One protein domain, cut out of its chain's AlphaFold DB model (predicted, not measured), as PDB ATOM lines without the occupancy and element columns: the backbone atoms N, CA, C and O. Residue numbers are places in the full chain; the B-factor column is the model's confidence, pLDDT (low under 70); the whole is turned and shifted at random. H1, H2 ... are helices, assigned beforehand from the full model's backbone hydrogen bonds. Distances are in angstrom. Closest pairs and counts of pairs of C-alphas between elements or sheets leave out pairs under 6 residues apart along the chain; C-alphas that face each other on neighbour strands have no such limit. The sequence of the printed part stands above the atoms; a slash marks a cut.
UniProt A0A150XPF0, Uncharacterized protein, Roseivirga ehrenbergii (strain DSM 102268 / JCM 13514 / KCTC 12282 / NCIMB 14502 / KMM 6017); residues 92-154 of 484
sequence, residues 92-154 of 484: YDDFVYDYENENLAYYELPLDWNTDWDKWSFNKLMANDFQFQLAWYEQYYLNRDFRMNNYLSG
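Overview. This is residues 92 to 154 of the 484 residues of an uncharacterized protein of Roseivirga ehrenbergii (strain DSM 102268 / JCM 13514 / KCTC 12282 / NCIMB 14502 / KMM 6017) (UniProt A0A150XPF0). Three helices make an open arch: H3 spans its top, with H1 as one leg and H4 as the other, and H5 packs crosswise on H4. From the far end of H1 a long link, residues 101 to 112, folds back to the short H2, and residues 110 to 116 stick out. The printed part has 63 residues with five named helices, H1 to H5 in chain order, and no named strand; the class is all helix. It is compact, with a radius of gyration of the C-alphas of 11.4 A and spans of 29 by 24 by 20 A.

Along the chain. H1 is residues 92 to 100, 12.0 A long, from C-alpha 92 at (-11.530, -48.099, -4.054). H2 is residues 113 to 116. H3 is residues 119 to 128, 14.2 A. H4, the longest helix, is residues 130 to 140, 15.3 A. H5 is residues 146 to 152, 10.1 A, ending at C-alpha 152 at (0.853, -34.947, -14.171).

Arrangement. H1 touches H3, the closest C-alphas being those of Tyr 92 and Lys 119, 5.6 A apart. Their tilt of 68 degrees is steep, only just short of about perpendicular, and they run opposite ways. H2 touches no helix. H3 and H4 touch only at the corner, with C-alphas 126 and 133 closest at 5.0 A; their tilt of 60 degrees is steep, opposite ways. H4 and H5 touch, C-alphas 135 and 147 being closest at 4.8 A, at a steep tilt of 53 degrees, opposite ways. H1 and H4 are apart. Every O i to N i+4 pair is within hydrogen-bond range in H1, H3, H4 and H5; H2 is too short for such a pair.

Size, cuts and confidence. The C-alphas farthest apart, of Asn 101 and Gly 154, are 32.6 A apart. The printed part has no cut. The link H1 to H2 is long; those from H2 to H3, H3 to H4 and H4 to H5 are tight. Mean pLDDT of the printed part is 73.8; 23 residues are under 70, among them 110 to 118 and 150 to 154.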
ATOM      1  N   TYR A  92     -12.547 -47.979  -5.098       81.94
ATOM      2  CA  TYR A  92     -11.530 -48.099  -4.054       81.94
ATOM      3  C   TYR A  92     -11.435 -49.516  -3.483       81.94
ATOM      4  O   TYR A  92     -10.333 -50.010  -3.293       81.94
ATOM      5  N   ASP A  93     -12.573 -50.168  -3.217       84.56
ATOM      6  CA  ASP A  93     -12.582 -51.494  -2.585       84.56
ATOM      7  C   ASP A  93     -11.952 -52.550  -3.496       84.56
ATOM      8  O   ASP A  93     -11.103 -53.318  -3.058       84.56
ATOM      9  N   ASP A  94     -12.335 -52.538  -4.773       85.25
ATOM     10  CA  ASP A  94     -11.861 -53.496  -5.772       85.25
ATOM     11  C   ASP A  94     -10.384 -53.240  -6.117       85.25
ATOM     12  O   ASP A  94      -9.609 -54.181  -6.254       85.25
ATOM     13  N   PHE A  95      -9.952 -51.971  -6.154       87.38
ATOM     14  CA  PHE A  95      -8.537 -51.615  -6.310       87.38
ATOM     15  C   PHE A  95      -7.677 -52.023  -5.103       87.38
ATOM     16  O   PHE A  95      -6.550 -52.477  -5.285       87.38
ATOM     17  N   VAL A  96      -8.185 -51.865  -3.874       86.19
ATOM     18  CA  VAL A  96      -7.479 -52.315  -2.662       86.19
ATOM     19  C   VAL A  96      -7.399 -53.838  -2.626       86.19
ATOM     20  O   VAL A  96      -6.325 -54.359  -2.356       86.19
ATOM     21  N   TYR A  97      -8.471 -54.549  -2.983       86.69
ATOM     22  CA  TYR A  97      -8.439 -56.006  -3.115       86.69
ATOM     23  C   TYR A  97      -7.416 -56.462  -4.170       86.69
ATOM     24  O   TYR A  97      -6.607 -57.346  -3.891       86.69
ATOM     25  N   ASP A  98      -7.386 -55.832  -5.348       85.19
ATOM     26  CA  ASP A  98      -6.413 -56.169  -6.395       85.19
ATOM     27  C   ASP A  98      -4.962 -55.836  -5.986       85.19
ATOM     28  O   ASP A  98      -4.028 -56.524  -6.398       85.19
ATOM     29  N   TYR A  99      -4.756 -54.810  -5.153       85.06
ATOM     30  CA  TYR A  99      -3.449 -54.491  -4.569       85.06
ATOM     31  C   TYR A  99      -3.028 -55.499  -3.484       85.06
ATOM     32  O   TYR A  99      -1.883 -55.947  -3.482       85.06
ATOM     33  N   GLU A 100      -3.935 -55.866  -2.573       83.31
ATOM     34  CA  GLU A 100      -3.664 -56.766  -1.439       83.31
ATOM     35  C   GLU A 100      -3.449 -58.230  -1.858       83.31
ATOM     36  O   GLU A 100      -2.724 -58.946  -1.171       83.31
ATOM     37  N   ASN A 101      -4.028 -58.668  -2.983       82.69
ATOM     38  CA  ASN A 101      -3.888 -60.033  -3.517       82.69
ATOM     39  C   ASN A 101      -2.842 -60.159  -4.646       82.69
ATOM     40  O   ASN A 101      -2.831 -61.157  -5.360       82.69
ATOM     41  N   GLU A 102      -1.972 -59.160  -4.827       83.50
ATOM     42  CA  GLU A 102      -0.920 -59.138  -5.861       83.50
ATOM     43  C   GLU A 102      -1.432 -59.332  -7.319       83.50
ATOM     44  O   GLU A 102      -0.766 -59.926  -8.171       83.50
ATOM     45  N   ASN A 103      -2.577 -58.718  -7.651       83.38
ATOM     46  CA  ASN A 103      -3.199 -58.739  -8.987       83.38
ATOM     47  C   ASN A 103      -2.838 -57.550  -9.908       83.38
ATOM     48  O   ASN A 103      -3.326 -57.464 -11.041       83.38
ATOM     49  N   LEU A 104      -2.012 -56.606  -9.452       83.62
ATOM     50  CA  LEU A 104      -1.592 -55.438 -10.234       83.62
ATOM     51  C   LEU A 104      -0.334 -55.707 -11.080       83.62
ATOM     52  O   LEU A 104       0.522 -56.531 -10.763       83.62
ATOM     53  N   ALA A 105      -0.177 -54.943 -12.160       79.62
ATOM     54  CA  ALA A 105       1.004 -54.971 -13.027       79.62
ATOM     55  C   ALA A 105       2.114 -53.989 -12.586       79.62
ATOM     56  O   ALA A 105       3.216 -54.013 -13.144       79.62
ATOM     57  N   TYR A 106       1.822 -53.102 -11.628       76.50
ATOM     58  CA  TYR A 106       2.739 -52.101 -11.075       76.50
ATOM     59  C   TYR A 106       2.357 -51.780  -9.621       76.50
ATOM     60  O   TYR A 106       1.198 -51.479  -9.350       76.50
ATOM     61  N   TYR A 107       3.328 -51.830  -8.700       75.31
ATOM     62  CA  TYR A 107       3.099 -51.759  -7.242       75.31
ATOM     63  C   TYR A 107       3.625 -50.497  -6.561       75.31
ATOM     64  O   TYR A 107       3.396 -50.307  -5.368       75.31
ATOM     65  N   GLU A 108       4.335 -49.624  -7.279       75.00
ATOM     66  CA  GLU A 108       4.825 -48.369  -6.704       75.00
ATOM     67  C   GLU A 108       3.663 -47.365  -6.629       75.00
ATOM     68  O   GLU A 108       3.514 -46.468  -7.459       75.00
ATOM     69  N   LEU A 109       2.804 -47.563  -5.625       73.12
ATOM     70  CA  LEU A 109       1.764 -46.620  -5.227       73.12
ATOM     71  C   LEU A 109       2.356 -45.218  -4.995       73.12
ATOM     72  O   LEU A 109       3.545 -45.083  -4.679       73.12
ATOM     73  N   PRO A 110       1.539 -44.151  -5.083       62.47
ATOM     74  CA  PRO A 110       2.004 -42.820  -4.728       62.47
ATOM     75  C   PRO A 110       2.455 -42.813  -3.264       62.47
ATOM     76  O   PRO A 110       1.866 -43.503  -2.426       62.47
ATOM     77  N   LEU A 111       3.441 -41.969  -2.932       42.38
ATOM     78  CA  LEU A 111       3.637 -41.615  -1.529       42.38
ATOM     79  C   LEU A 111       2.300 -41.119  -0.955       42.38
ATOM     80  O   LEU A 111       1.505 -40.486  -1.654       42.38
ATOM     81  N   ASP A 112       2.071 -41.469   0.308       53.88
ATOM     82  CA  ASP A 112       0.890 -41.103   1.089       53.88
ATOM     83  C   ASP A 112      -0.436 -41.791   0.680       53.88
ATOM     84  O   ASP A 112      -1.500 -41.384   1.143       53.88
ATOM     85  N   TRP A 113      -0.401 -42.906  -0.077       65.19
ATOM     86  CA  TRP A 113      -1.581 -43.775  -0.313       65.19
ATOM     87  C   TRP A 113      -2.344 -44.120   0.981       65.19
ATOM     88  O   TRP A 113      -3.538 -43.860   1.082       65.19
ATOM     89  N   ASN A 114      -1.642 -44.608   2.008       54.88
ATOM     90  CA  ASN A 114      -2.246 -44.996   3.292       54.88
ATOM     91  C   ASN A 114      -2.747 -43.811   4.148       54.88
ATOM     92  O   ASN A 114      -3.366 -44.041   5.187       54.88
ATOM     93  N   THR A 115      -2.442 -42.566   3.764       53.97
ATOM     94  CA  THR A 115      -2.683 -41.363   4.583       53.97
ATOM     95  C   THR A 115      -3.749 -40.458   3.969       53.97
ATOM     96  O   THR A 115      -4.660 -40.017   4.669       53.97
ATOM     97  N   ASP A 116      -3.650 -40.210   2.660       54.56
ATOM     98  CA  ASP A 116      -4.371 -39.135   1.971       54.56
ATOM     99  C   ASP A 116      -5.463 -39.644   1.009       54.56
ATOM    100  O   ASP A 116      -6.290 -38.859   0.537       54.56
ATOM    101  N   TRP A 117      -5.500 -40.949   0.713       63.81
ATOM    102  CA  TRP A 117      -6.475 -41.548  -0.203       63.81
ATOM    103  C   TRP A 117      -7.631 -42.216   0.537       63.81
ATOM    104  O   TRP A 117      -7.756 -43.437   0.594       63.81
ATOM    105  N   ASP A 118      -8.541 -41.400   1.069       68.56
ATOM    106  CA  ASP A 118      -9.801 -41.925   1.583       68.56
ATOM    107  C   ASP A 118     -10.695 -42.472   0.447       68.56
ATOM    108  O   ASP A 118     -10.749 -41.934  -0.666       68.56
ATOM    109  N   LYS A 119     -11.457 -43.527   0.759       73.06
ATOM    110  CA  LYS A 119     -12.393 -44.206  -0.154       73.06
ATOM    111  C   LYS A 119     -13.339 -43.262  -0.904       73.06
ATOM    112  O   LYS A 119     -13.651 -43.497  -2.073       73.06
ATOM    113  N   TRP A 120     -13.830 -42.205  -0.253       68.25
ATOM    114  CA  TRP A 120     -14.746 -41.258  -0.884       68.25
ATOM    115  C   TRP A 120     -14.006 -40.341  -1.857       68.25
ATOM    116  O   TRP A 120     -14.492 -40.148  -2.972       68.25
ATOM    117  N   SER A 121     -12.825 -39.833  -1.499       66.56
ATOM    118  CA  SER A 121     -11.994 -39.030  -2.404       66.56
ATOM    119  C   SER A 121     -11.498 -39.829  -3.608       66.56
ATOM    120  O   SER A 121     -11.615 -39.320  -4.724       66.56
ATOM    121  N   PHE A 122     -11.043 -41.078  -3.433       75.88
ATOM    122  CA  PHE A 122     -10.653 -41.953  -4.550       75.88
ATOM    123  C   PHE A 122     -11.815 -42.155  -5.532       75.88
ATOM    124  O   PHE A 122     -11.714 -41.782  -6.703       75.88
ATOM    125  N   ASN A 123     -12.961 -42.647  -5.047       75.25
ATOM    126  CA  ASN A 123     -14.136 -42.914  -5.883       75.25
ATOM    127  C   ASN A 123     -14.663 -41.650  -6.567       75.25
ATOM    128  O   ASN A 123     -15.022 -41.663  -7.745       75.25
ATOM    129  N   LYS A 124     -14.682 -40.528  -5.844       68.19
ATOM    130  CA  LYS A 124     -15.069 -39.226  -6.384       68.19
ATOM    131  C   LYS A 124     -14.104 -38.756  -7.470       68.19
ATOM    132  O   LYS A 124     -14.565 -38.164  -8.444       68.19
ATOM    133  N   LEU A 125     -12.803 -38.990  -7.330       68.00
ATOM    134  CA  LEU A 125     -11.809 -38.589  -8.323       68.00
ATOM    135  C   LEU A 125     -11.922 -39.463  -9.583       68.00
ATOM    136  O   LEU A 125     -12.047 -38.905 -10.674       68.00
ATOM    137  N   MET A 126     -12.037 -40.789  -9.435       75.88
ATOM    138  CA  MET A 126     -12.290 -41.715 -10.551       75.88
ATOM    139  C   MET A 126     -13.581 -41.383 -11.313       75.88
ATOM    140  O   MET A 126     -13.583 -41.359 -12.542       75.88
ATOM    141  N   ALA A 127     -14.664 -41.043 -10.607       69.50
ATOM    142  CA  ALA A 127     -15.947 -40.701 -11.226       69.50
ATOM    143  C   ALA A 127     -15.990 -39.310 -11.900       69.50
ATOM    144  O   ALA A 127     -16.824 -39.089 -12.780       69.50
ATOM    145  N   ASN A 128     -15.143 -38.351 -11.495       60.72
ATOM    146  CA  ASN A 128     -15.165 -36.976 -12.026       60.72
ATOM    147  C   ASN A 128     -14.067 -36.681 -13.063       60.72
ATOM    148  O   ASN A 128     -14.247 -35.788 -13.906       60.72
ATOM    149  N   ASP A 129     -12.946 -37.406 -13.026       69.88
ATOM    150  CA  ASP A 129     -11.833 -37.246 -13.963       69.88
ATOM    151  C   ASP A 129     -11.516 -38.546 -14.714       69.88
ATOM    152  O   ASP A 129     -10.575 -39.276 -14.410       69.88
ATOM    153  N   PHE A 130     -12.270 -38.781 -15.790       72.62
ATOM    154  CA  PHE A 130     -12.023 -39.868 -16.743       72.62
ATOM    155  C   PHE A 130     -10.593 -39.884 -17.320       72.62
ATOM    156  O   PHE A 130     -10.130 -40.936 -17.759       72.62
ATOM    157  N   GLN A 131      -9.878 -38.747 -17.370       69.50
ATOM    158  CA  GLN A 131      -8.490 -38.748 -17.845       69.50
ATOM    159  C   GLN A 131      -7.549 -39.334 -16.793       69.50
ATOM    160  O   GLN A 131      -6.632 -40.064 -17.164       69.50
ATOM    161  N   PHE A 132      -7.803 -39.059 -15.511       75.75
ATOM    162  CA  PHE A 132      -7.107 -39.721 -14.413       75.75
ATOM    163  C   PHE A 132      -7.495 -41.196 -14.299       75.75
ATOM    164  O   PHE A 132      -6.613 -42.038 -14.216       75.75
ATOM    165  N   GLN A 133      -8.786 -41.528 -14.386       78.56
ATOM    166  CA  GLN A 133      -9.282 -42.907 -14.303       78.56
ATOM    167  C   GLN A 133      -8.609 -43.826 -15.339       78.56
ATOM    168  O   GLN A 133      -8.105 -44.895 -14.998       78.56
ATOM    169  N   LEU A 134      -8.510 -43.386 -16.602       74.81
ATOM    170  CA  LEU A 134      -7.770 -44.132 -17.628       74.81
ATOM    171  C   LEU A 134      -6.252 -44.142 -17.391       74.81
ATOM    172  O   LEU A 134      -5.599 -45.110 -17.772       74.81
ATOM    173  N   ALA A 135      -5.677 -43.088 -16.805       79.56
ATOM    174  CA  ALA A 135      -4.249 -43.028 -16.498       79.56
ATOM    175  C   ALA A 135      -3.854 -43.959 -15.342       79.56
ATOM    176  O   ALA A 135      -2.825 -44.622 -15.434       79.56
ATOM    177  N   TRP A 136      -4.679 -44.034 -14.296       84.94
ATOM    178  CA  TRP A 136      -4.517 -44.947 -13.166       84.94
ATOM    179  C   TRP A 136      -4.655 -46.394 -13.623       84.94
ATOM    180  O   TRP A 136      -3.770 -47.201 -13.362       84.94
ATOM    181  N   TYR A 137      -5.700 -46.713 -14.394       85.62
ATOM    182  CA  TYR A 137      -5.868 -48.057 -14.944       85.62
ATOM    183  C   TYR A 137      -4.684 -48.481 -15.827       85.62
ATOM    184  O   TYR A 137      -4.138 -49.568 -15.656       85.62
ATOM    185  N   GLU A 138      -4.241 -47.616 -16.749       82.56
ATOM    186  CA  GLU A 138      -3.084 -47.930 -17.596       82.56
ATOM    187  C   GLU A 138      -1.776 -48.064 -16.803       82.56
ATOM    188  O   GLU A 138      -0.958 -48.908 -17.159       82.56
ATOM    189  N   GLN A 139      -1.582 -47.307 -15.721       84.69
ATOM    190  CA  GLN A 139      -0.427 -47.477 -14.842       84.69
ATOM    191  C   GLN A 139      -0.504 -48.793 -14.054       84.69
ATOM    192  O   GLN A 139       0.310 -49.683 -14.283       84.69
ATOM    193  N   TYR A 140      -1.497 -48.949 -13.175       85.81
ATOM    194  CA  TYR A 140      -1.517 -50.027 -12.182       85.81
ATOM    195  C   TYR A 140      -1.884 -51.401 -12.757       85.81
ATOM    196  O   TYR A 140      -1.301 -52.393 -12.339       85.81
ATOM    197  N   TYR A 141      -2.767 -51.483 -13.761       85.94
ATOM    198  CA  TYR A 141      -3.204 -52.768 -14.339       85.94
ATOM    199  C   TYR A 141      -2.487 -53.145 -15.637       85.94
ATOM    200  O   TYR A 141      -2.536 -54.300 -16.049       85.94
ATOM    201  N   LEU A 142      -1.829 -52.194 -16.312       81.81
ATOM    202  CA  LEU A 142      -1.171 -52.442 -17.604       81.81
ATOM    203  C   LEU A 142       0.313 -52.042 -17.652       81.81
ATOM    204  O   LEU A 142       0.933 -52.260 -18.696       81.81
ATOM    205  N   ASN A 143       0.873 -51.480 -16.572       81.06
ATOM    206  CA  ASN A 143       2.261 -51.004 -16.467       81.06
ATOM    207  C   ASN A 143       2.628 -50.015 -17.602       81.06
ATOM    208  O   ASN A 143       3.532 -50.231 -18.413       81.06
ATOM    209  N   ARG A 144       1.823 -48.947 -17.736       75.88
ATOM    210  CA  ARG A 144       1.926 -47.916 -18.791       75.88
ATOM    211  C   ARG A 144       1.799 -46.499 -18.237       75.88
ATOM    212  O   ARG A 144       0.791 -45.814 -18.425       75.88
ATOM    213  N   ASP A 145       2.892 -45.981 -17.694       77.06
ATOM    214  CA  ASP A 145       2.943 -44.631 -17.115       77.06
ATOM    215  C   ASP A 145       2.716 -43.489 -18.122       77.06
ATOM    216  O   ASP A 145       2.661 -42.322 -17.731       77.06
ATOM    217  N   PHE A 146       2.625 -43.759 -19.431       74.44
ATOM    218  CA  PHE A 146       2.529 -42.719 -20.461       74.44
ATOM    219  C   PHE A 146       1.348 -41.767 -20.225       74.44
ATOM    220  O   PHE A 146       1.517 -40.550 -20.343       74.44
ATOM    221  N   ARG A 147       0.160 -42.275 -19.865       69.75
ATOM    222  CA  ARG A 147      -0.983 -41.395 -19.569       69.75
ATOM    223  C   ARG A 147      -0.832 -40.668 -18.242       69.75
ATOM    224  O   ARG A 147      -1.111 -39.471 -18.220       69.75
ATOM    225  N   MET A 148      -0.332 -41.321 -17.191       77.44
ATOM    226  CA  MET A 148      -0.113 -40.657 -15.901       77.44
ATOM    227  C   MET A 148       0.916 -39.528 -16.026       77.44
ATOM    228  O   MET A 148       0.651 -38.394 -15.632       77.44
ATOM    229  N   ASN A 149       2.033 -39.770 -16.713       70.88
ATOM    230  CA  ASN A 149       3.025 -38.742 -17.017       70.88
ATOM    231  C   ASN A 149       2.448 -37.589 -17.859       70.88
ATOM    232  O   ASN A 149       2.766 -36.428 -17.605       70.88
ATOM    233  N   ASN A 150       1.568 -37.850 -18.834       66.44
ATOM    234  CA  ASN A 150       0.891 -36.784 -19.596       66.44
ATOM    235  C   ASN A 150      -0.179 -36.022 -18.784       66.44
ATOM    236  O   ASN A 150      -0.441 -34.848 -19.072       66.44
ATOM    237  N   TYR A 151      -0.789 -36.667 -17.788       67.69
ATOM    238  CA  TYR A 151      -1.713 -36.049 -16.838       67.69
ATOM    239  C   TYR A 151      -0.952 -35.110 -15.888       67.69
ATOM    240  O   TYR A 151      -1.181 -33.896 -15.902       67.69
ATOM    241  N   LEU A 152       0.032 -35.653 -15.160       67.50
ATOM    242  CA  LEU A 152       0.853 -34.947 -14.171       67.50
ATOM    243  C   LEU A 152       1.708 -33.827 -14.791       67.50
ATOM    244  O   LEU A 152       1.798 -32.742 -14.224       67.50
ATOM    245  N   SER A 153       2.264 -34.019 -15.996       57.50
ATOM    246  CA  SER A 153       3.020 -32.966 -16.710       57.50
ATOM    247  C   SER A 153       2.153 -31.824 -17.268       57.50
ATOM    248  O   SER A 153       2.649 -30.951 -17.982       57.50
ATOM    249  N   GLY A 154       0.847 -31.806 -16.978       50.94
ATOM    250  CA  GLY A 154      -0.034 -30.676 -17.262       50.94
ATOM    251  C   GLY A 154      -0.395 -30.475 -18.738       50.94
ATOM    252  O   GLY A 154      -1.153 -29.549 -19.043       50.94
TER     253      GLY A 154